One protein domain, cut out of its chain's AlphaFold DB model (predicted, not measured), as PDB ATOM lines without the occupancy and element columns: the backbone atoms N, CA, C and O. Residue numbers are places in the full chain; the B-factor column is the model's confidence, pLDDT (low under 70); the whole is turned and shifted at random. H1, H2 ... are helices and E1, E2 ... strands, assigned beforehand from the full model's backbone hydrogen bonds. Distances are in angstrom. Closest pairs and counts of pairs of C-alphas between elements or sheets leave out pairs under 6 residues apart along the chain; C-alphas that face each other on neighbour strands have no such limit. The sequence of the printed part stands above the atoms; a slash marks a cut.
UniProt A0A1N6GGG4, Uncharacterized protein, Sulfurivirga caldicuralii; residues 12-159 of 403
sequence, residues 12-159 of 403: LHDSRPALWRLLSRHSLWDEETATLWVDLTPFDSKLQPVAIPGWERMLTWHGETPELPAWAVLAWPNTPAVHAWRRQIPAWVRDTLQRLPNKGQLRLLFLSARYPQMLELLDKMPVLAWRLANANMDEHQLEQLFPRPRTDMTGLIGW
ATOM      1  N   LEU A  12     -26.688  35.306 -45.504       62.41
ATOM      2  CA  LEU A  12     -25.565  35.372 -44.559       62.41
ATOM      3  C   LEU A  12     -24.315  34.618 -45.048       62.41
ATOM      4  O   LEU A  12     -23.202  34.943 -44.627       62.41
ATOM      5  N   HIS A  13     -24.484  33.650 -45.956       64.38
ATOM      6  CA  HIS A  13     -23.393  32.822 -46.486       64.38
ATOM      7  C   HIS A  13     -23.151  32.983 -47.994       64.38
ATOM      8  O   HIS A  13     -22.240  32.362 -48.541       64.38
ATOM      9  N   ASP A  14     -23.933  33.817 -48.677       65.88
ATOM     10  CA  ASP A  14     -23.824  34.031 -50.115       65.88
ATOM     11  C   ASP A  14     -22.661  34.975 -50.446       65.88
ATOM     12  O   ASP A  14     -22.607  36.146 -50.065       65.88
ATOM     13  N   SER A  15     -21.702  34.434 -51.187       66.31
ATOM     14  CA  SER A  15     -20.473  35.099 -51.610       66.31
ATOM     15  C   SER A  15     -20.582  35.731 -53.004       66.31
ATOM     16  O   SER A  15     -19.570  36.112 -53.594       66.31
ATOM     17  N   ARG A  16     -21.793  35.863 -53.566       79.44
ATOM     18  CA  ARG A  16     -21.980  36.409 -54.918       79.44
ATOM     19  C   ARG A  16     -21.719  37.926 -54.984       79.44
ATOM     20  O   ARG A  16     -22.334  38.692 -54.237       79.44
ATOM     21  N   PRO A  17     -20.948  38.413 -55.981       80.25
ATOM     22  CA  PRO A  17     -20.670  39.843 -56.168       80.25
ATOM     23  C   PRO A  17     -21.911  40.737 -56.323       80.25
ATOM     24  O   PRO A  17     -21.876  41.917 -55.974       80.25
ATOM     25  N   ALA A  18     -23.015  40.203 -56.856       84.38
ATOM     26  CA  ALA A  18     -24.269  40.943 -56.999       84.38
ATOM     27  C   ALA A  18     -24.876  41.319 -55.637       84.38
ATOM     28  O   ALA A  18     -25.321  42.453 -55.464       84.38
ATOM     29  N   LEU A  19     -24.825  40.402 -54.663       84.88
ATOM     30  CA  LEU A  19     -25.291  40.659 -53.303       84.88
ATOM     31  C   LEU A  19     -24.437  41.743 -52.636       84.88
ATOM     32  O   LEU A  19     -24.982  42.678 -52.064       84.88
ATOM     33  N   TRP A  20     -23.112  41.692 -52.789       88.56
ATOM     34  CA  TRP A  20     -22.207  42.704 -52.225       88.56
ATOM     35  C   TRP A  20     -22.479  44.114 -52.754       88.56
ATOM     36  O   TRP A  20     -22.391  45.081 -52.002       88.56
ATOM     37  N   ARG A  21     -22.851  44.249 -54.036       89.44
ATOM     38  CA  ARG A  21     -23.264  45.544 -54.597       89.44
ATOM     39  C   ARG A  21     -24.523  46.074 -53.925       89.44
ATOM     40  O   ARG A  21     -24.567  47.260 -53.617       89.44
ATOM     41  N   LEU A  22     -25.515  45.218 -53.692       90.06
ATOM     42  CA  LEU A  22     -26.744  45.611 -53.006       90.06
ATOM     43  C   LEU A  22     -26.461  45.976 -51.544       90.06
ATOM     44  O   LEU A  22     -26.786  47.087 -51.139       90.06
ATOM     45  N   LEU A  23     -25.758  45.120 -50.795       91.00
ATOM     46  CA  LEU A  23     -25.394  45.384 -49.396       91.00
ATOM     47  C   LEU A  23     -24.613  46.700 -49.240       91.00
ATOM     48  O   LEU A  23     -24.923  47.495 -48.362       91.00
ATOM     49  N   SER A  24     -23.674  46.996 -50.146       93.25
ATOM     50  CA  SER A  24     -22.912  48.256 -50.116       93.25
ATOM     51  C   SER A  24     -23.748  49.517 -50.372       93.25
ATOM     52  O   SER A  24     -23.334  50.612 -49.993       93.25
ATOM     53  N   ARG A  25     -24.899  49.393 -51.049       95.44
ATOM     54  CA  ARG A  25     -25.833  50.508 -51.295       95.44
ATOM     55  C   ARG A  25     -26.751  50.755 -50.105       95.44
ATOM     56  O   ARG A  25     -27.178  51.884 -49.910       95.44
ATOM     57  N   HIS A  26     -27.013  49.715 -49.320       95.19
ATOM     58  CA  HIS A  26     -27.807  49.765 -48.095       95.19
ATOM     59  C   HIS A  26     -26.920  49.873 -46.849       95.19
ATOM     60  O   HIS A  26     -27.286  49.406 -45.776       95.19
ATOM     61  N   SER A  27     -25.735  50.473 -46.988       96.44
ATOM     62  CA  SER A  27     -24.832  50.709 -45.867       96.44
ATOM     63  C   SER A  27     -24.735  52.192 -45.529       96.44
ATOM     64  O   SER A  27     -24.551  53.009 -46.434       96.44
ATOM     65  N   LEU A  28     -24.772  52.515 -44.241       97.62
ATOM     66  CA  LEU A  28     -24.610  53.860 -43.695       97.62
ATOM     67  C   LEU A  28     -23.381  53.886 -42.784       97.62
ATOM     68  O   LEU A  28     -23.205  52.998 -41.955       97.62
ATOM     69  N   TRP A  29     -22.532  54.898 -42.939       97.81
ATOM     70  CA  TRP A  29     -21.447  55.156 -41.998       97.81
ATOM     71  C   TRP A  29     -21.918  56.190 -40.985       97.81
ATOM     72  O   TRP A  29     -22.308  57.291 -41.366       97.81
ATOM     73  N   ASP A  30     -21.894  55.806 -39.719       97.81
ATOM     74  CA  ASP A  30     -22.165  56.669 -38.582       97.81
ATOM     75  C   ASP A  30     -20.823  57.148 -38.014       97.81
ATOM     76  O   ASP A  30     -20.044  56.348 -37.491       97.81
ATOM     77  N   GLU A  31     -20.534  58.440 -38.183       96.75
ATOM     78  CA  GLU A  31     -19.282  59.062 -37.741       96.75
ATOM     79  C   GLU A  31     -19.185  59.178 -36.219       96.75
ATOM     80  O   GLU A  31     -18.099  58.992 -35.677       96.75
ATOM     81  N   GLU A  32     -20.301  59.440 -35.535       96.06
ATOM     82  CA  GLU A  32     -20.332  59.639 -34.084       96.06
ATOM     83  C   GLU A  32     -20.019  58.331 -33.366       96.06
ATOM     84  O   GLU A  32     -19.170  58.266 -32.478       96.06
ATOM     85  N   THR A  33     -20.671  57.254 -33.803       94.38
ATOM     86  CA  THR A  33     -20.463  55.938 -33.207       94.38
ATOM     87  C   THR A  33     -19.378  55.131 -33.925       94.38
ATOM     88  O   THR A  33     -19.128  53.975 -33.565       94.38
ATOM     89  N   ALA A  34     -18.735  55.706 -34.946       96.25
ATOM     90  CA  ALA A  34     -17.740  55.066 -35.802       96.25
ATOM     91  C   ALA A  34     -18.169  53.653 -36.245       96.25
ATOM     92  O   ALA A  34     -17.424  52.686 -36.071       96.25
ATOM     93  N   THR A  35     -19.391  53.508 -36.764       95.81
ATOM     94  CA  THR A  35     -19.990  52.208 -37.117       95.81
ATOM     95  C   THR A  35     -20.511  52.199 -38.543       95.81
ATOM     96  O   THR A  35     -21.218  53.103 -38.976       95.81
ATOM     97  N   LEU A  36     -20.188  51.137 -39.278       96.44
ATOM     98  CA  LEU A  36     -20.817  50.843 -40.556       96.44
ATOM     99  C   LEU A  36     -22.068  50.004 -40.298       96.44
ATOM    100  O   LEU A  36     -21.982  48.823 -39.966       96.44
ATOM    101  N   TRP A  37     -23.226  50.623 -40.464       96.06
ATOM    102  CA  TRP A  37     -24.517  49.957 -40.419       96.06
ATOM    103  C   TRP A  37     -24.844  49.377 -41.787       96.06
ATOM    104  O   TRP A  37     -24.721  50.065 -42.797       96.06
ATOM    105  N   VAL A  38     -25.268  48.118 -41.827       94.88
ATOM    106  CA  VAL A  38     -25.743  47.446 -43.040       94.88
ATOM    107  C   VAL A  38     -27.211  47.107 -42.847       94.88
ATOM    108  O   VAL A  38     -27.551  46.233 -42.049       94.88
ATOM    109  N   ASP A  39     -28.078  47.808 -43.568       93.94
ATOM    110  CA  ASP A  39     -29.516  47.584 -43.533       93.94
ATOM    111  C   ASP A  39     -29.885  46.344 -44.356       93.94
ATOM    112  O   ASP A  39     -29.626  46.250 -45.561       93.94
ATOM    113  N   LEU A  40     -30.480  45.366 -43.673       90.88
ATOM    114  CA  LEU A  40     -30.921  44.101 -44.253       90.88
ATOM    115  C   LEU A  40     -32.433  44.052 -44.512       90.88
ATOM    116  O   LEU A  40     -32.901  43.117 -45.168       90.88
ATOM    117  N   THR A  41     -33.187  45.060 -44.064       89.94
ATOM    118  CA  THR A  41     -34.646  45.120 -44.226       89.94
ATOM    119  C   THR A  41     -35.126  45.092 -45.685       89.94
ATOM    120  O   THR A  41     -36.184  44.500 -45.922       89.94
ATOM    121  N   PRO A  42     -34.373  45.592 -46.695       89.25
ATOM    122  CA  PRO A  42     -34.775  45.462 -48.098       89.25
ATOM    123  C   PRO A  42     -34.803  44.016 -48.614       89.25
ATOM    124  O   PRO A  42     -35.402  43.753 -49.655       89.25
ATOM    125  N   PHE A  43     -34.137  43.082 -47.928       84.06
ATOM    126  CA  PHE A  43     -34.070  41.675 -48.329       84.06
ATOM    127  C   PHE A  43     -35.059  40.802 -47.555       84.06
ATOM    128  O   PHE A  43     -35.652  39.888 -48.126       84.06
ATOM    129  N   ASP A  44     -35.218  41.075 -46.261       84.12
ATOM    130  CA  ASP A  44     -36.188  40.426 -45.384       84.12
ATOM    131  C   ASP A  44     -36.471  41.359 -44.201       84.12
ATOM    132  O   ASP A  44     -35.568  41.707 -43.439       84.12
ATOM    133  N   SER A  45     -37.737  41.744 -44.026       88.19
ATOM    134  CA  SER A  45     -38.176  42.666 -42.971       88.19
ATOM    135  C   SER A  45     -37.964  42.132 -41.551       88.19
ATOM    136  O   SER A  45     -38.070  42.888 -40.588       88.19
ATOM    137  N   LYS A  46     -37.664  40.837 -41.397       88.19
ATOM    138  CA  LYS A  46     -37.326  40.220 -40.108       88.19
ATOM    139  C   LYS A  46     -35.845  40.332 -39.757       88.19
ATOM    140  O   LYS A  46     -35.480  40.048 -38.615       88.19
ATOM    141  N   LEU A  47     -34.986  40.681 -40.717       85.19
ATOM    142  CA  LEU A  47     -33.560  40.839 -40.468       85.19
ATOM    143  C   LEU A  47     -33.291  42.199 -39.835       85.19
ATOM    144  O   LEU A  47     -33.745  43.233 -40.314       85.19
ATOM    145  N   GLN A  48     -32.525  42.172 -38.750       88.62
ATOM    146  CA  GLN A  48     -32.053  43.382 -38.094       88.62
ATOM    147  C   GLN A  48     -30.843  43.950 -38.850       88.62
ATOM    148  O   GLN A  48     -30.076  43.171 -39.431       88.62
ATOM    149  N   PRO A  49     -30.642  45.280 -38.832       91.06
ATOM    150  CA  PRO A  49     -29.413  45.884 -39.324       91.06
ATOM    151  C   PRO A  49     -28.185  45.291 -38.629       91.06
ATOM    152  O   PRO A  49     -28.200  45.024 -37.426       91.06
ATOM    153  N   VAL A  50     -27.107  45.106 -39.385       91.62
ATOM    154  CA  VAL A  50     -25.837  44.602 -38.853       91.62
ATOM    155  C   VAL A  50     -24.901  45.776 -38.602       91.62
ATOM    156  O   VAL A  50     -24.636  46.565 -39.508       91.62
ATOM    157  N   ALA A  51     -24.383  45.871 -37.379       92.56
ATOM    158  CA  ALA A  51     -23.373  46.846 -36.991       92.56
ATOM    159  C   ALA A  51     -21.967  46.272 -37.203       92.56
ATOM    160  O   ALA A  51     -21.623  45.233 -36.637       92.56
ATOM    161  N   ILE A  52     -21.138  46.963 -37.982       93.69
ATOM    162  CA  ILE A  52     -19.719  46.642 -38.144       93.69
ATOM    163  C   ILE A  52     -18.912  47.806 -37.557       93.69
ATOM    164  O   ILE A  52     -18.862  48.876 -38.172       93.69
ATOM    165  N   PRO A  53     -18.293  47.644 -36.374       94.62
ATOM    166  CA  PRO A  53     -17.539  48.728 -35.757       94.62
ATOM    167  C   PRO A  53     -16.355  49.156 -36.638       94.62
ATOM    168  O   PRO A  53     -15.812  48.376 -37.425       94.62
ATOM    169  N   GLY A  54     -15.963  50.420 -36.538       95.50
ATOM    170  CA  GLY A  54     -14.712  50.933 -37.086       95.50
ATOM    171  C   GLY A  54     -13.506  50.418 -36.299       95.50
ATOM    172  O   GLY A  54     -13.651  49.932 -35.181       95.50
ATOM    173  N   TRP A  55     -12.311  50.546 -36.879       96.50
ATOM    174  CA  TRP A  55     -11.062  50.023 -36.306       96.50
ATOM    175  C   TRP A  55     -10.824  50.463 -34.853       96.50
ATOM    176  O   TRP A  55     -10.653  49.618 -33.981       96.50
ATOM    177  N   GLU A  56     -10.903  51.767 -34.575       95.25
ATOM    178  CA  GLU A  56     -10.717  52.311 -33.222       95.25
ATOM    179  C   GLU A  56     -11.765  51.786 -32.234       95.25
ATOM    180  O   GLU A  56     -11.454  51.434 -31.100       95.25
ATOM    181  N   ARG A  57     -13.016  51.643 -32.681       95.12
ATOM    182  CA  ARG A  57     -14.086  51.104 -31.837       95.12
ATOM    183  C   ARG A  57     -13.909  49.612 -31.550       95.12
ATOM    184  O   ARG A  57     -14.332  49.156 -30.492       95.12
ATOM    185  N   MET A  58     -13.295  48.851 -32.461       94.88
ATOM    186  CA  MET A  58     -12.940  47.450 -32.206       94.88
ATOM    187  C   MET A  58     -11.896  47.325 -31.084       94.88
ATOM    188  O   MET A  58     -11.961  46.363 -30.325       94.88
ATOM    189  N   LEU A  59     -10.978  48.294 -30.938       91.44
ATOM    190  CA  LEU A  59      -9.980  48.306 -29.854       91.44
ATOM    191  C   LEU A  59     -10.627  48.416 -28.471       91.44
ATOM    192  O   LEU A  59     -10.172  47.791 -27.518       91.44
ATOM    193  N   THR A  60     -11.690  49.212 -28.363       92.06
ATOM    194  CA  THR A  60     -12.390  49.486 -27.101       92.06
ATOM    195  C   THR A  60     -13.668  48.665 -26.942       92.06
ATOM    196  O   THR A  60     -14.515  48.992 -26.112       92.06
ATOM    197  N   TRP A  61     -13.876  47.632 -27.760       88.56
ATOM    198  CA  TRP A  61     -15.090  46.827 -27.688       88.56
ATOM    199  C   TRP A  61     -15.056  45.903 -26.467       88.56
ATOM    200  O   TRP A  61     -14.158  45.079 -26.318       88.56
ATOM    201  N   HIS A  62     -16.063  46.021 -25.599       83.06
ATOM    202  CA  HIS A  62     -16.144  45.252 -24.353       83.06
ATOM    203  C   HIS A  62     -17.037  44.003 -24.440       83.06
ATOM    204  O   HIS A  62     -17.074  43.220 -23.496       83.06
ATOM    205  N   GLY A  63     -17.761  43.809 -25.547       82.31
ATOM    206  CA  GLY A  63     -18.586  42.618 -25.772       82.31
ATOM    207  C   GLY A  63     -17.811  41.445 -26.379       82.31
ATOM    208  O   GLY A  63     -16.619  41.544 -26.679       82.31
ATOM    209  N   GLU A  64     -18.515  40.341 -26.611       79.69
ATOM    210  CA  GLU A  64     -18.021  39.255 -27.462       79.69
ATOM    211  C   GLU A  64     -17.874  39.744 -28.908       79.69
ATOM    212  O   GLU A  64     -18.581  40.662 -29.353       79.69
ATOM    213  N   THR A  65     -16.945  39.133 -29.644       79.25
ATOM    214  CA  THR A  65     -16.832  39.304 -31.090       79.25
ATOM    215  C   THR A  65     -18.184  38.963 -31.714       79.25
ATOM    216  O   THR A  65     -18.627  37.818 -31.591       79.25
ATOM    217  N   PRO A  66     -18.853  39.911 -32.392       77.00
ATOM    218  CA  PRO A  66     -20.154  39.634 -32.975       77.00
ATOM    219  C   PRO A  66     -20.050  38.475 -33.971       77.00
ATOM    220  O   PRO A  66     -19.055  38.352 -34.694       77.00
ATOM    221  N   GLU A  67     -21.088  37.640 -34.041       74.62
ATOM    222  CA  GLU A  67     -21.221  36.642 -35.102       74.62
ATOM    223  C   GLU A  67     -21.423  37.363 -36.436       74.62
ATOM    224  O   GLU A  67     -22.536  37.662 -36.873       74.62
ATOM    225  N   LEU A  68     -20.304  37.714 -37.066       73.00
ATOM    226  CA  LEU A  68     -20.313  38.443 -38.315       73.00
ATOM    227  C   LEU A  68     -20.548  37.465 -39.471       73.00
ATOM    228  O   LEU A  68     -19.925  36.398 -39.530       73.00
ATOM    229  N   PRO A  69     -21.414  37.826 -40.426       76.50
ATOM    230  CA  PRO A  69     -21.627  37.022 -41.618       76.50
ATOM    231  C   PRO A  69     -20.323  36.855 -42.405       76.50
ATOM    232  O   PRO A  69     -19.398  37.666 -42.310       76.50
ATOM    233  N   ALA A  70     -20.262  35.827 -43.254       80.12
ATOM    234  CA  ALA A  70     -19.093  35.526 -44.085       80.12
ATOM    235  C   ALA A  70     -18.950  36.493 -45.283       80.12
ATOM    236  O   ALA A  70     -18.592  36.095 -46.394       80.12
ATOM    237  N   TRP A  71     -19.268  37.769 -45.076       84.88
ATOM    238  CA  TRP A  71     -19.236  38.801 -46.095       84.88
ATOM    239  C   TRP A  71     -17.811  39.280 -46.359       84.88
ATOM    240  O   TRP A  71     -17.058  39.629 -45.451       84.88
ATOM    241  N   ALA A  72     -17.485  39.416 -47.642       86.38
ATOM    242  CA  ALA A  72     -16.248  40.029 -48.106       86.38
ATOM    243  C   ALA A  72     -16.340  41.566 -48.064       86.38
ATOM    244  O   ALA A  72     -16.222  42.223 -49.098       86.38
ATOM    245  N   VAL A  73     -16.599  42.167 -46.897       88.19
ATOM    246  CA  VAL A  73     -16.868  43.620 -46.787       88.19
ATOM    247  C   VAL A  73     -15.710  44.462 -47.327       88.19
ATOM    248  O   VAL A  73     -15.928  45.526 -47.903       88.19
ATOM    249  N   LEU A  74     -14.473  43.965 -47.250       91.00
ATOM    250  CA  LEU A  74     -13.289  44.612 -47.835       91.00
ATOM    251  C   LEU A  74     -13.241  44.572 -49.373       91.00
ATOM    252  O   LEU A  74     -12.497  45.353 -49.965       91.00
ATOM    253  N   ALA A  75     -14.035  43.709 -50.012       90.19
ATOM    254  CA  ALA A  75     -14.167  43.566 -51.464       90.19
ATOM    255  C   ALA A  75     -15.436  44.231 -52.037       90.19
ATOM    256  O   ALA A  75     -15.638  44.247 -53.251       90.19
ATOM    257  N   TRP A  76     -16.302  44.795 -51.190       92.62
ATOM    258  CA  TRP A  76     -17.492  45.535 -51.627       92.62
ATOM    259  C   TRP A  76     -17.150  46.755 -52.508       92.62
ATOM    260  O   TRP A  76     -16.039  47.298 -52.418       92.62
ATOM    261  N   PRO A  77     -18.091  47.235 -53.341       94.25
ATOM    262  CA  PRO A  77     -17.936  48.507 -54.042       94.25
ATOM    263  C   PRO A  77     -17.636  49.674 -53.097       94.25
ATOM    264  O   PRO A  77     -18.057  49.688 -51.942       94.25
ATOM    265  N   ASN A  78     -16.915  50.673 -53.604       95.19
ATOM    266  CA  ASN A  78     -16.491  51.839 -52.832       95.19
ATOM    267  C   ASN A  78     -17.606  52.897 -52.749       95.19
ATOM    268  O   ASN A  78     -17.506  53.954 -53.369       95.19
ATOM    269  N   THR A  79     -18.686  52.599 -52.024       96.88
ATOM    270  CA  THR A  79     -19.697  53.609 -51.660       96.88
ATOM    271  C   THR A  79     -19.134  54.557 -50.593       96.88
ATOM    272  O   THR A  79     -18.192  54.171 -49.897       96.88
ATOM    273  N   PRO A  80     -19.661  55.789 -50.432       97.81
ATOM    274  CA  PRO A  80     -19.128  56.747 -49.456       97.81
ATOM    275  C   PRO A  80     -19.027  56.178 -48.033       97.81
ATOM    276  O   PRO A  80     -17.987  56.316 -47.395       97.81
ATOM    277  N   ALA A  81     -20.055  55.449 -47.585       97.56
ATOM    278  CA  ALA A  81     -20.079  54.800 -46.275       97.56
ATOM    279  C   ALA A  81     -18.990  53.723 -46.123       97.56
ATOM    280  O   ALA A  81     -18.190  53.758 -45.189       97.56
ATOM    281  N   VAL A  82     -18.904  52.789 -47.078       96.69
ATOM    282  CA  VAL A  82     -17.883  51.728 -47.069       96.69
ATOM    283  C   VAL A  82     -16.477  52.323 -47.166       96.69
ATOM    284  O   VAL A  82     -15.550  51.831 -46.524       96.69
ATOM    285  N   HIS A  83     -16.303  53.387 -47.952       97.25
ATOM    286  CA  HIS A  83     -15.035  54.095 -48.078       97.25
ATOM    287  C   HIS A  83     -14.605  54.722 -46.748       97.25
ATOM    288  O   HIS A  83     -13.468  54.511 -46.322       97.25
ATOM    289  N   ALA A  84     -15.509  55.447 -46.083       97.88
ATOM    290  CA  ALA A  84     -15.258  56.069 -44.787       97.88
ATOM    291  C   ALA A  84     -14.862  55.026 -43.730       97.88
ATOM    292  O   ALA A  84     -13.813  55.167 -43.101       97.88
ATOM    293  N   TRP A  85     -15.610  53.921 -43.635       97.44
ATOM    294  CA  TRP A  85     -15.271  52.801 -42.752       97.44
ATOM    295  C   TRP A  85     -13.896  52.198 -43.074       97.44
ATOM    296  O   TRP A  85     -13.053  52.052 -42.191       97.44
ATOM    297  N   ARG A  86     -13.607  51.898 -44.351       97.00
ATOM    298  CA  ARG A  86     -12.311  51.320 -44.751       97.00
ATOM    299  C   ARG A  86     -11.139  52.223 -44.405       97.00
ATOM    300  O   ARG A  86     -10.079  51.701 -44.069       97.00
ATOM    301  N   ARG A  87     -11.288  53.549 -44.499       97.31
ATOM    302  CA  ARG A  87     -10.206  54.499 -44.186       97.31
ATOM    303  C   ARG A  87      -9.735  54.415 -42.736       97.31
ATOM    304  O   ARG A  87      -8.565  54.696 -42.511       97.31
ATOM    305  N   GLN A  88     -10.593  53.971 -41.817       97.00
ATOM    306  CA  GLN A  88     -10.240  53.754 -40.409       97.00
ATOM    307  C   GLN A  88      -9.258  52.587 -40.219       97.00
ATOM    308  O   GLN A  88      -8.491  52.567 -39.267       97.00
ATOM    309  N   ILE A  89      -9.262  51.600 -41.120       97.75
ATOM    310  CA  ILE A  89      -8.423  50.401 -40.993       97.75
ATOM    311  C   ILE A  89      -7.013  50.700 -41.530       97.75
ATOM    312  O   ILE A  89      -6.904  51.206 -42.653       97.75
ATOM    313  N   PRO A  90      -5.926  50.330 -40.827       97.88
ATOM    314  CA  PRO A  90      -4.569  50.486 -41.339       97.88
ATOM    315  C   PRO A  90      -4.392  49.851 -42.724       97.88
ATOM    316  O   PRO A  90      -4.839  48.730 -42.979       97.88
ATOM    317  N   ALA A  91      -3.722  50.563 -43.636       97.12
ATOM    318  CA  ALA A  91      -3.625  50.150 -45.037       97.12
ATOM    319  C   ALA A  91      -3.027  48.745 -45.205       97.12
ATOM    320  O   ALA A  91      -3.592  47.925 -45.920       97.12
ATOM    321  N   TRP A  92      -1.953  48.437 -44.474       97.00
ATOM    322  CA  TRP A  92      -1.293  47.133 -44.542       97.00
ATOM    323  C   TRP A  92      -2.179  45.981 -44.029       97.00
ATOM    324  O   TRP A  92      -2.111  44.874 -44.567       97.00
ATOM    325  N   VAL A  93      -3.050  46.238 -43.040       97.56
ATOM    326  CA  VAL A  93      -4.028  45.255 -42.543       97.56
ATOM    327  C   VAL A  93      -5.046  44.967 -43.637       97.56
ATOM    328  O   VAL A  93      -5.266  43.805 -43.974       97.56
ATOM    329  N   ARG A  94      -5.613  46.011 -44.262       96.12
ATOM    330  CA  ARG A  94      -6.549  45.847 -45.390       96.12
ATOM    331  C   ARG A  94      -5.915  45.061 -46.529       96.12
ATOM    332  O   ARG A  94      -6.511  44.098 -47.006       96.12
ATOM    333  N   ASP A  95      -4.706  45.448 -46.927       95.12
ATOM    334  CA  ASP A  95      -3.980  44.826 -48.033       95.12
ATOM    335  C   ASP A  95      -3.638  43.364 -47.749       95.12
ATOM    336  O   ASP A  95      -3.533  42.575 -48.685       95.12
ATOM    337  N   THR A  96      -3.449  42.992 -46.481       95.62
ATOM    338  CA  THR A  96      -3.216  41.604 -46.067       95.62
ATOM    339  C   THR A  96      -4.519  40.817 -46.087       95.62
ATOM    340  O   THR A  96      -4.587  39.778 -46.742       95.62
ATOM    341  N   LEU A  97      -5.573  41.335 -45.448       95.38
ATOM    342  CA  LEU A  97      -6.883  40.683 -45.378       95.38
ATOM    343  C   LEU A  97      -7.495  40.445 -46.760       95.38
ATOM    344  O   LEU A  97      -8.029  39.367 -47.001       95.38
ATOM    345  N   GLN A  98      -7.355  41.394 -47.692       92.69
ATOM    346  CA  GLN A  98      -7.838  41.258 -49.074       92.69
ATOM    347  C   GLN A  98      -7.175  40.113 -49.855       92.69
ATOM    348  O   GLN A  98      -7.721  39.671 -50.864       92.69
ATOM    349  N   ARG A  99      -6.003  39.632 -49.422       92.62
ATOM    350  CA  ARG A  99      -5.329  38.483 -50.048       92.62
ATOM    351  C   ARG A  99      -5.808  37.154 -49.490       92.62
ATOM    352  O   ARG A  99      -5.542  36.135 -50.117       92.62
ATOM    353  N   LEU A 100      -6.442  37.153 -48.321       93.81
ATOM    354  CA  LEU A 100      -6.969  35.959 -47.670       93.81
ATOM    355  C   LEU A 100      -8.354  35.618 -48.242       93.81
ATOM    356  O   LEU A 100      -9.041  36.513 -48.743       93.81
ATOM    357  N   PRO A 101      -8.818  34.365 -48.117       91.38
ATOM    358  CA  PRO A 101     -10.188  34.007 -48.454       91.38
ATOM    359  C   PRO A 101     -11.195  34.865 -47.694       91.38
ATOM    360  O   PRO A 101     -10.979  35.218 -46.535       91.38
ATOM    361  N   ASN A 102     -12.330  35.149 -48.331       88.81
ATOM    362  CA  ASN A 102     -13.358  36.046 -47.795       88.81
ATOM    363  C   ASN A 102     -13.970  35.566 -46.472       88.81
ATOM    364  O   ASN A 102     -14.359  36.376 -45.628       88.81
ATOM    365  N   LYS A 103     -14.045  34.245 -46.277       87.62
ATOM    366  CA  LYS A 103     -14.591  33.644 -45.060       87.62
ATOM    367  C   LYS A 103     -13.755  34.063 -43.844       87.62
ATOM    368  O   LYS A 103     -12.533  33.913 -43.838       87.62
ATOM    369  N   GLY A 104     -14.424  34.616 -42.832       87.94
ATOM    370  CA  GLY A 104     -13.803  35.020 -41.569       87.94
ATOM    371  C   GLY A 104     -12.936  36.282 -41.630       87.94
ATOM    372  O   GLY A 104     -12.325  36.613 -40.619       87.94
ATOM    373  N   GLN A 105     -12.888  37.021 -42.752       92.06
ATOM    374  CA  GLN A 105     -12.103  38.269 -42.842       92.06
ATOM    375  C   GLN A 105     -12.510  39.297 -41.782       92.06
ATOM    376  O   GLN A 105     -11.644  39.917 -41.174       92.06
ATOM    377  N   LEU A 106     -13.814  39.470 -41.548       92.19
ATOM    378  CA  LEU A 106     -14.318  40.401 -40.538       92.19
ATOM    379  C   LEU A 106     -13.961  39.969 -39.113       92.19
ATOM    380  O   LEU A 106     -13.529  40.798 -38.319       92.19
ATOM    381  N   ARG A 107     -14.091  38.673 -38.804       93.75
ATOM    382  CA  ARG A 107     -13.682  38.122 -37.506       93.75
ATOM    383  C   ARG A 107     -12.184  38.313 -37.283       93.75
ATOM    384  O   ARG A 107     -11.776  38.781 -36.230       93.75
ATOM    385  N   LEU A 108     -11.367  38.025 -38.293       95.44
ATOM    386  CA  LEU A 108      -9.926  38.251 -38.231       95.44
ATOM    387  C   LEU A 108      -9.577  39.734 -38.061       95.44
ATOM    388  O   LEU A 108      -8.683  40.048 -37.282       95.44
ATOM    389  N   LEU A 109     -10.277  40.643 -38.750       96.06
ATOM    390  CA  LEU A 109     -10.113  42.089 -38.580       96.06
ATOM    391  C   LEU A 109     -10.392  42.504 -37.131       96.06
ATOM    392  O   LEU A 109      -9.579  43.202 -36.537       96.06
ATOM    393  N   PHE A 110     -11.504  42.024 -36.573       94.94
ATOM    394  CA  PHE A 110     -11.916  42.306 -35.203       94.94
ATOM    395  C   PHE A 110     -10.878  41.818 -34.184       94.94
ATOM    396  O   PHE A 110     -10.382  42.599 -33.375       94.94
ATOM    397  N   LEU A 111     -10.468  40.550 -34.295       95.38
ATOM    398  CA  LEU A 111      -9.443  39.964 -33.432       95.38
ATOM    399  C   LEU A 111      -8.092  40.681 -33.579       95.38
ATOM    400  O   LEU A 111      -7.382  40.856 -32.597       95.38
ATOM    401  N   SER A 112      -7.726  41.109 -34.790       96.75
ATOM    402  CA  SER A 112      -6.459  41.811 -35.035       96.75
ATOM    403  C   SER A 112      -6.465  43.242 -34.504       96.75
ATOM    404  O   SER A 112      -5.412  43.742 -34.131       96.75
ATOM    405  N   ALA A 113      -7.618  43.913 -34.474       96.31
ATOM    406  CA  ALA A 113      -7.729  45.197 -33.798       96.31
ATOM    407  C   ALA A 113      -7.562  44.992 -32.287       96.31
ATOM    408  O   ALA A 113      -6.664  45.567 -31.686       96.31
ATOM    409  N   ARG A 114      -8.358  44.101 -31.689       94.25
ATOM    410  CA  ARG A 114      -8.427  43.910 -30.234       94.25
ATOM    411  C   ARG A 114      -7.166  43.301 -29.611       94.25
ATOM    412  O   ARG A 114      -6.773  43.703 -28.519       94.25
ATOM    413  N   TYR A 115      -6.533  42.341 -30.286       96.00
ATOM    414  CA  TYR A 115      -5.409  41.576 -29.742       96.00
ATOM    415  C   TYR A 115      -4.109  41.870 -30.503       96.00
ATOM    416  O   TYR A 115      -3.936  41.395 -31.633       96.00
ATOM    417  N   PRO A 116      -3.135  42.567 -29.882       95.94
ATOM    418  CA  PRO A 116      -1.838  42.843 -30.503       95.94
ATOM    419  C   PRO A 116      -1.107  41.584 -30.991       95.94
ATOM    420  O   PRO A 116      -0.406  41.619 -31.999       95.94
ATOM    421  N   GLN A 117      -1.296  40.449 -30.313       96.69
ATOM    422  CA  GLN A 117      -0.706  39.163 -30.682       96.69
ATOM    423  C   GLN A 117      -1.307  38.609 -31.981       96.69
ATOM    424  O   GLN A 117      -0.575  38.068 -32.809       96.69
ATOM    425  N   MET A 118      -2.618  38.777 -32.195       97.25
ATOM    426  CA  MET A 118      -3.263  38.425 -33.463       97.25
ATOM    427  C   MET A 118      -2.808  39.367 -34.582       97.25
ATOM    428  O   MET A 118      -2.553  38.906 -35.692       97.25
ATOM    429  N   LEU A 119      -2.628  40.660 -34.292       97.62
ATOM    430  CA  LEU A 119      -2.080  41.621 -35.253       97.62
ATOM    431  C   LEU A 119      -0.653  41.254 -35.688       97.62
ATOM    432  O   LEU A 119      -0.346  41.256 -36.881       97.62
ATOM    433  N   GLU A 120       0.211  40.886 -34.737       97.06
ATOM    434  CA  GLU A 120       1.566  40.398 -35.022       97.06
ATOM    435  C   GLU A 120       1.529  39.101 -35.843       97.06
ATOM    436  O   GLU A 120       2.333  38.896 -36.757       97.06
ATOM    437  N   LEU A 121       0.590  38.208 -35.523       97.12
ATOM    438  CA  LEU A 121       0.404  36.965 -36.253       97.12
ATOM    439  C   LEU A 121      -0.062  37.223 -37.687       97.12
ATOM    440  O   LEU A 121       0.442  36.579 -38.604       97.12
ATOM    441  N   LEU A 122      -0.970  38.178 -37.886       97.56
ATOM    442  CA  LEU A 122      -1.443  38.600 -39.199       97.56
ATOM    443  C   LEU A 122      -0.301  39.156 -40.052       97.56
ATOM    444  O   LEU A 122      -0.215  38.815 -41.226       97.56
ATOM    445  N   ASP A 123       0.590  39.960 -39.469       96.94
ATOM    446  CA  ASP A 123       1.767  40.505 -40.159       96.94
ATOM    447  C   ASP A 123       2.771  39.400 -40.548       96.94
ATOM    448  O   ASP A 123       3.198  39.283 -41.701       96.94
ATOM    449  N   LYS A 124       3.123  38.525 -39.598       96.19
ATOM    450  CA  LYS A 124       4.218  37.554 -39.784       96.19
ATOM    451  C   LYS A 124       3.787  36.254 -40.459       96.19
ATOM    452  O   LYS A 124       4.589  35.645 -41.171       96.19
ATOM    453  N   MET A 125       2.567  35.790 -40.195       97.00
ATOM    454  CA  MET A 125       2.003  34.513 -40.658       97.00
ATOM    455  C   MET A 125       0.493  34.642 -40.956       97.00
ATOM    456  O   MET A 125      -0.324  33.996 -40.290       97.00
ATOM    457  N   PRO A 126       0.103  35.409 -41.995       96.81
ATOM    458  CA  PRO A 126      -1.303  35.702 -42.289       96.81
ATOM    459  C   PRO A 126      -2.210  34.466 -42.387       96.81
ATOM    460  O   PRO A 126      -3.364  34.500 -41.972       96.81
ATOM    461  N   VAL A 127      -1.689  33.355 -42.922       96.50
ATOM    462  CA  VAL A 127      -2.455  32.109 -43.087       96.50
ATOM    463  C   VAL A 127      -2.786  31.465 -41.738       96.50
ATOM    464  O   VAL A 127      -3.896  30.972 -41.556       96.50
ATOM    465  N   LEU A 128      -1.852  31.498 -40.783       97.00
ATOM    466  CA  LEU A 128      -2.072  30.959 -39.440       97.00
ATOM    467  C   LEU A 128      -3.100  31.809 -38.684       97.00
ATOM    468  O   LEU A 128      -4.041  31.259 -38.118       97.00
ATOM    469  N   ALA A 129      -2.972  33.138 -38.755       97.25
ATOM    470  CA  ALA A 129      -3.957  34.061 -38.191       97.25
ATOM    471  C   ALA A 129      -5.362  33.792 -38.755       97.25
ATOM    472  O   ALA A 129      -6.330  33.648 -38.009       97.25
ATOM    473  N   TRP A 130      -5.461  33.637 -40.078       96.19
ATOM    474  CA  TRP A 130      -6.715  33.313 -40.753       96.19
ATOM    475  C   TRP A 130      -7.302  31.969 -40.325       96.19
ATOM    476  O   TRP A 130      -8.506  31.890 -40.082       96.19
ATOM    477  N   ARG A 131      -6.478  30.919 -40.206       95.75
ATOM    478  CA  ARG A 131      -6.933  29.599 -39.749       95.75
ATOM    479  C   ARG A 131      -7.467  29.646 -38.325       95.75
ATOM    480  O   ARG A 131      -8.546  29.115 -38.099       95.75
ATOM    481  N   LEU A 132      -6.773  30.318 -37.407       95.38
ATOM    482  CA  LEU A 132      -7.229  30.477 -36.023       95.38
ATOM    483  C   LEU A 132      -8.543  31.263 -35.947       95.38
ATOM    484  O   LEU A 132      -9.481  30.831 -35.288       95.38
ATOM    485  N   ALA A 133      -8.659  32.365 -36.692       94.00
ATOM    486  CA  ALA A 133      -9.896  33.145 -36.752       94.00
ATOM    487  C   ALA A 133     -11.078  32.368 -37.363       94.00
ATOM    488  O   ALA A 133     -12.232  32.724 -37.136       94.00
ATOM    489  N   ASN A 134     -10.821  31.314 -38.139       92.75
ATOM    490  CA  ASN A 134     -11.847  30.443 -38.715       92.75
ATOM    491  C   ASN A 134     -11.968  29.089 -37.997       92.75
ATOM    492  O   ASN A 134     -12.751  28.247 -38.438       92.75
ATOM    493  N   ALA A 135     -11.216  28.869 -36.918       92.56
ATOM    494  CA  ALA A 135     -11.368  27.687 -36.091       92.56
ATOM    495  C   ALA A 135     -12.688  27.767 -35.308       92.56
ATOM    496  O   ALA A 135     -13.165  28.860 -34.967       92.56
ATOM    497  N   ASN A 136     -13.262  26.599 -35.010       90.06
ATOM    498  CA  ASN A 136     -14.439  26.449 -34.151       90.06
ATOM    499  C   ASN A 136     -14.038  26.637 -32.680       90.06
ATOM    500  O   ASN A 136     -14.126  25.715 -31.876       90.06
ATOM    501  N   MET A 137     -13.521  27.820 -32.373       91.19
ATOM    502  CA  MET A 137     -13.056  28.230 -31.058       91.19
ATOM    503  C   MET A 137     -13.795  29.492 -30.650       91.19
ATOM    504  O   MET A 137     -14.046  30.344 -31.507       91.19
ATOM    505  N   ASP A 138     -14.118  29.627 -29.372       91.31
ATOM    506  CA  ASP A 138     -14.602  30.896 -28.833       91.31
ATOM    507  C   ASP A 138     -13.441  31.898 -28.646       91.31
ATOM    508  O   ASP A 138     -12.259  31.588 -28.846       91.31
ATOM    509  N   GLU A 139     -13.778  33.150 -28.342       90.69
ATOM    510  CA  GLU A 139     -12.790  34.222 -28.172       90.69
ATOM    511  C   GLU A 139     -11.898  34.003 -26.942       90.69
ATOM    512  O   GLU A 139     -10.689  34.211 -27.019       90.69
ATOM    513  N   HIS A 140     -12.454  33.490 -25.845       92.12
ATOM    514  CA  HIS A 140     -11.716  33.226 -24.612       92.12
ATOM    515  C   HIS A 140     -10.677  32.106 -24.787       92.12
ATOM    516  O   HIS A 140      -9.545  32.203 -24.313       92.12
ATOM    517  N   GLN A 141     -11.012  31.054 -25.531       93.62
ATOM    518  CA  GLN A 141     -10.075  30.007 -25.909       93.62
ATOM    519  C   GLN A 141      -8.931  30.584 -26.745       93.62
ATOM    520  O   GLN A 141      -7.780  30.248 -26.483       93.62
ATOM    521  N   LEU A 142      -9.214  31.469 -27.712       93.12
ATOM    522  CA  LEU A 142      -8.178  32.147 -28.499       93.12
ATOM    523  C   LEU A 142      -7.272  33.025 -27.623       93.12
ATOM    524  O   LEU A 142      -6.050  32.970 -27.774       93.12
ATOM    525  N   GLU A 143      -7.838  33.774 -26.676       92.69
ATOM    526  CA  GLU A 143      -7.075  34.581 -25.715       92.69
ATOM    527  C   GLU A 143      -6.077  33.736 -24.917       92.69
ATOM    528  O   GLU A 143      -4.907  34.104 -24.780       92.69
ATOM    529  N   GLN A 144      -6.507  32.560 -24.452       94.69
ATOM    530  CA  GLN A 144      -5.649  31.622 -23.726       94.69
ATOM    531  C   GLN A 144      -4.517  31.027 -24.577       94.69
ATOM    532  O   GLN A 144      -3.562  30.472 -24.019       94.69
ATOM    533  N   LEU A 145      -4.601  31.114 -25.910       94.31
ATOM    534  CA  LEU A 145      -3.542  30.659 -26.813       94.31
ATOM    535  C   LEU A 145      -2.461  31.697 -27.047       94.31
ATOM    536  O   LEU A 145      -1.315  31.312 -27.265       94.31
ATOM    537  N   PHE A 146      -2.781  32.988 -27.005       94.19
ATOM    538  CA  PHE A 146      -1.805  34.044 -27.272       94.19
ATOM    539  C   PHE A 146      -0.522  33.993 -26.426       94.19
ATOM    540  O   PHE A 146       0.535  34.272 -26.997       94.19
ATOM    541  N   PRO A 147      -0.538  33.620 -25.128       94.62
ATOM    542  CA  PRO A 147       0.700  33.465 -24.363       94.62
ATOM    543  C   PRO A 147       1.478  32.177 -24.687       94.62
ATOM    544  O   PRO A 147       2.621  32.035 -24.251       94.62
ATOM    545  N   ARG A 148       0.889  31.221 -25.417       94.88
ATOM    546  CA  ARG A 148       1.510  29.923 -25.709       94.88
ATOM    547  C   ARG A 148       2.490  30.004 -26.884       94.88
ATOM    548  O   ARG A 148       2.391  30.895 -27.734       94.88
ATOM    549  N   PRO A 149       3.436  29.054 -26.986       96.19
ATOM    550  CA  PRO A 149       4.259  28.896 -28.175       96.19
ATOM    551  C   PRO A 149       3.419  28.741 -29.451       96.19
ATOM    552  O   PRO A 149       2.377  28.093 -29.478       96.19
ATOM    553  N   ARG A 150       3.921  29.285 -30.565       95.88
ATOM    554  CA  ARG A 150       3.248  29.198 -31.877       95.88
ATOM    555  C   ARG A 150       3.072  27.761 -32.378       95.88
ATOM    556  O   ARG A 150       2.166  27.514 -33.163       95.88
ATOM    557  N   THR A 151       3.935  26.842 -31.945       96.62
ATOM    558  CA  THR A 151       3.828  25.404 -32.237       96.62
ATOM    559  C   THR A 151       2.527  24.817 -31.697       96.62
ATOM    560  O   THR A 151       1.870  24.051 -32.395       96.62
ATOM    561  N   ASP A 152       2.096  25.256 -30.517       95.56
ATOM    562  CA  ASP A 152       0.866  24.794 -29.878       95.56
ATOM    563  C   ASP A 152      -0.357  25.321 -30.644       95.56
ATOM    564  O   ASP A 152      -1.335  24.606 -30.850       95.56
ATOM    565  N   MET A 153      -0.282  26.562 -31.148       95.75
ATOM    566  CA  MET A 153      -1.328  27.137 -32.005       95.75
ATOM    567  C   MET A 153      -1.521  26.324 -33.288       95.75
ATOM    568  O   MET A 153      -2.654  26.134 -33.723       95.75
ATOM    569  N   THR A 154      -0.430  25.850 -33.905       95.81
ATOM    570  CA  THR A 154      -0.519  24.988 -35.091       95.81
ATOM    571  C   THR A 154      -1.102  23.617 -34.768       95.81
ATOM    572  O   THR A 154      -1.946  23.149 -35.529       95.81
ATOM    573  N   GLY A 155      -0.746  23.022 -33.625       94.81
ATOM    574  CA  GLY A 155      -1.311  21.745 -33.176       94.81
ATOM    575  C   GLY A 155      -2.832  21.781 -33.054       94.81
ATOM    576  O   GLY A 155      -3.529  20.905 -33.563       94.81
ATOM    577  N   LEU A 156      -3.372  22.859 -32.480       93.12
ATOM    578  CA  LEU A 156      -4.816  23.020 -32.270       93.12
ATOM    579  C   LEU A 156      -5.645  23.109 -33.553       93.12
ATOM    580  O   LEU A 156      -6.818  22.746 -33.546       93.12
ATOM    581  N   ILE A 157      -5.051  23.570 -34.652       93.88
ATOM    582  CA  ILE A 157      -5.713  23.614 -35.964       93.88
ATOM    583  C   ILE A 157      -5.403  22.382 -36.826       93.88
ATOM    584  O   ILE A 157      -5.719  22.377 -38.016       93.88
ATOM    585  N   GLY A 158      -4.793  21.344 -36.242       94.75
ATOM    586  CA  GLY A 158      -4.453  20.096 -36.927       94.75
ATOM    587  C   GLY A 158      -3.207  20.178 -37.811       94.75
ATOM    588  O   GLY A 158      -3.020  19.335 -38.685       94.75
ATOM    589  N   TRP A 159      -2.358  21.191 -37.622       96.62
ATOM    590  CA  TRP A 159      -1.064  21.309 -38.296       96.62
ATOM    591  C   TRP A 159       0.082  20.814 -37.398       96.62
ATOM    592  O   TRP A 159      -0.068  20.767 -36.178       96.62
TER     593      TRP A 159
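What this domain is: This is residues 12 to 159 of the 403 residues of an uncharacterized protein of Sulfurivirga caldicuralii (UniProt A0A1N6GGG4). The model is an elongated, mostly helical body with a small antiparallel sheet, E1, E2 and E3, towards one end, where H3 runs slantwise over E1 and E2. Next along the length comes a cluster of crossed helices, H2, H4, H6 and H7 round H5, and H8 and H9 make the other end. The printed part has 148 residues, with nine named helices and three named strands in the order H1 E1 E2 E3 H2 H3 H4 H5 H6 H7 H8 H9. It is compact, with a radius of gyration of the C-alphas of 15.4 A and spans of 46 by 29 by 27 A.

Where its parts are: H1, residues 17 to 25, begins at C-alpha 17 (-20.670, 39.843, -56.168) and is 12.8 A long. The strands are E1, residues 27 to 30, E2, residues 35 to 38, and E3, residues 50 to 53. H2 holds residues 55 to 59, H3 residues 80 to 88, 13.0 A, and H4 residues 91 to 97. H5, residues 105 to 114, is the longest helix at 14.3 A and begins at (-12.103, 38.269, -42.842). H6 is residues 116 to 124, 12.3 A, H7 residues 126 to 133, H8 residues 139 to 145, and H9 residues 150 to 156, ending at (-4.816, 23.020, -32.270).

How they stand to each other: The strands form a meander, each the antiparallel neighbour of the one before. N 28 and O 37 are 2.8 A apart between E1 and E2, and N 36 and O 52 are 2.8 A apart between E2 and E3, both within hydrogen-bond range. H3 is on the sheet at a height of 8.5 A; the C-alphas of Trp 29 and Ala 81 are the closest of E1 and H3, 4.5 A. H1 is close to H3 but not clearly touching, with the C-alphas of Ser 24 and Val 82 closest at 6.8 A. H5, the hub, touches H2, closest C-alphas Leu 59 and Arg 114, 4.7 A. H5 touches H7 about perpendicular at 90 degrees, closest C-alphas Leu 108 and Ala 133, 5.3 A. H4 and H5 only just touch, with 3 pairs of C-alphas within 8 A, and H5 and H6 touch only at the corner. H6 and H7 form a helical hairpin, a steep tilt of 39 degrees. H8 and H9 are close but not clearly touching, closest C-alphas Leu 145 and Met 153, 6.7 A. Every O i to N i+4 pair is within hydrogen-bond range in the helices other than H3, which has 4 of 5.

The domain as a whole: The C-alphas of Ser 45 and Pro 149, the two farthest apart, are 47.0 A apart. The printed part has no cut. The links E2 to E3 and H2 to H3 are long. Mean pLDDT of the printed part is 92.0, and residues 12 to 15 are under 70.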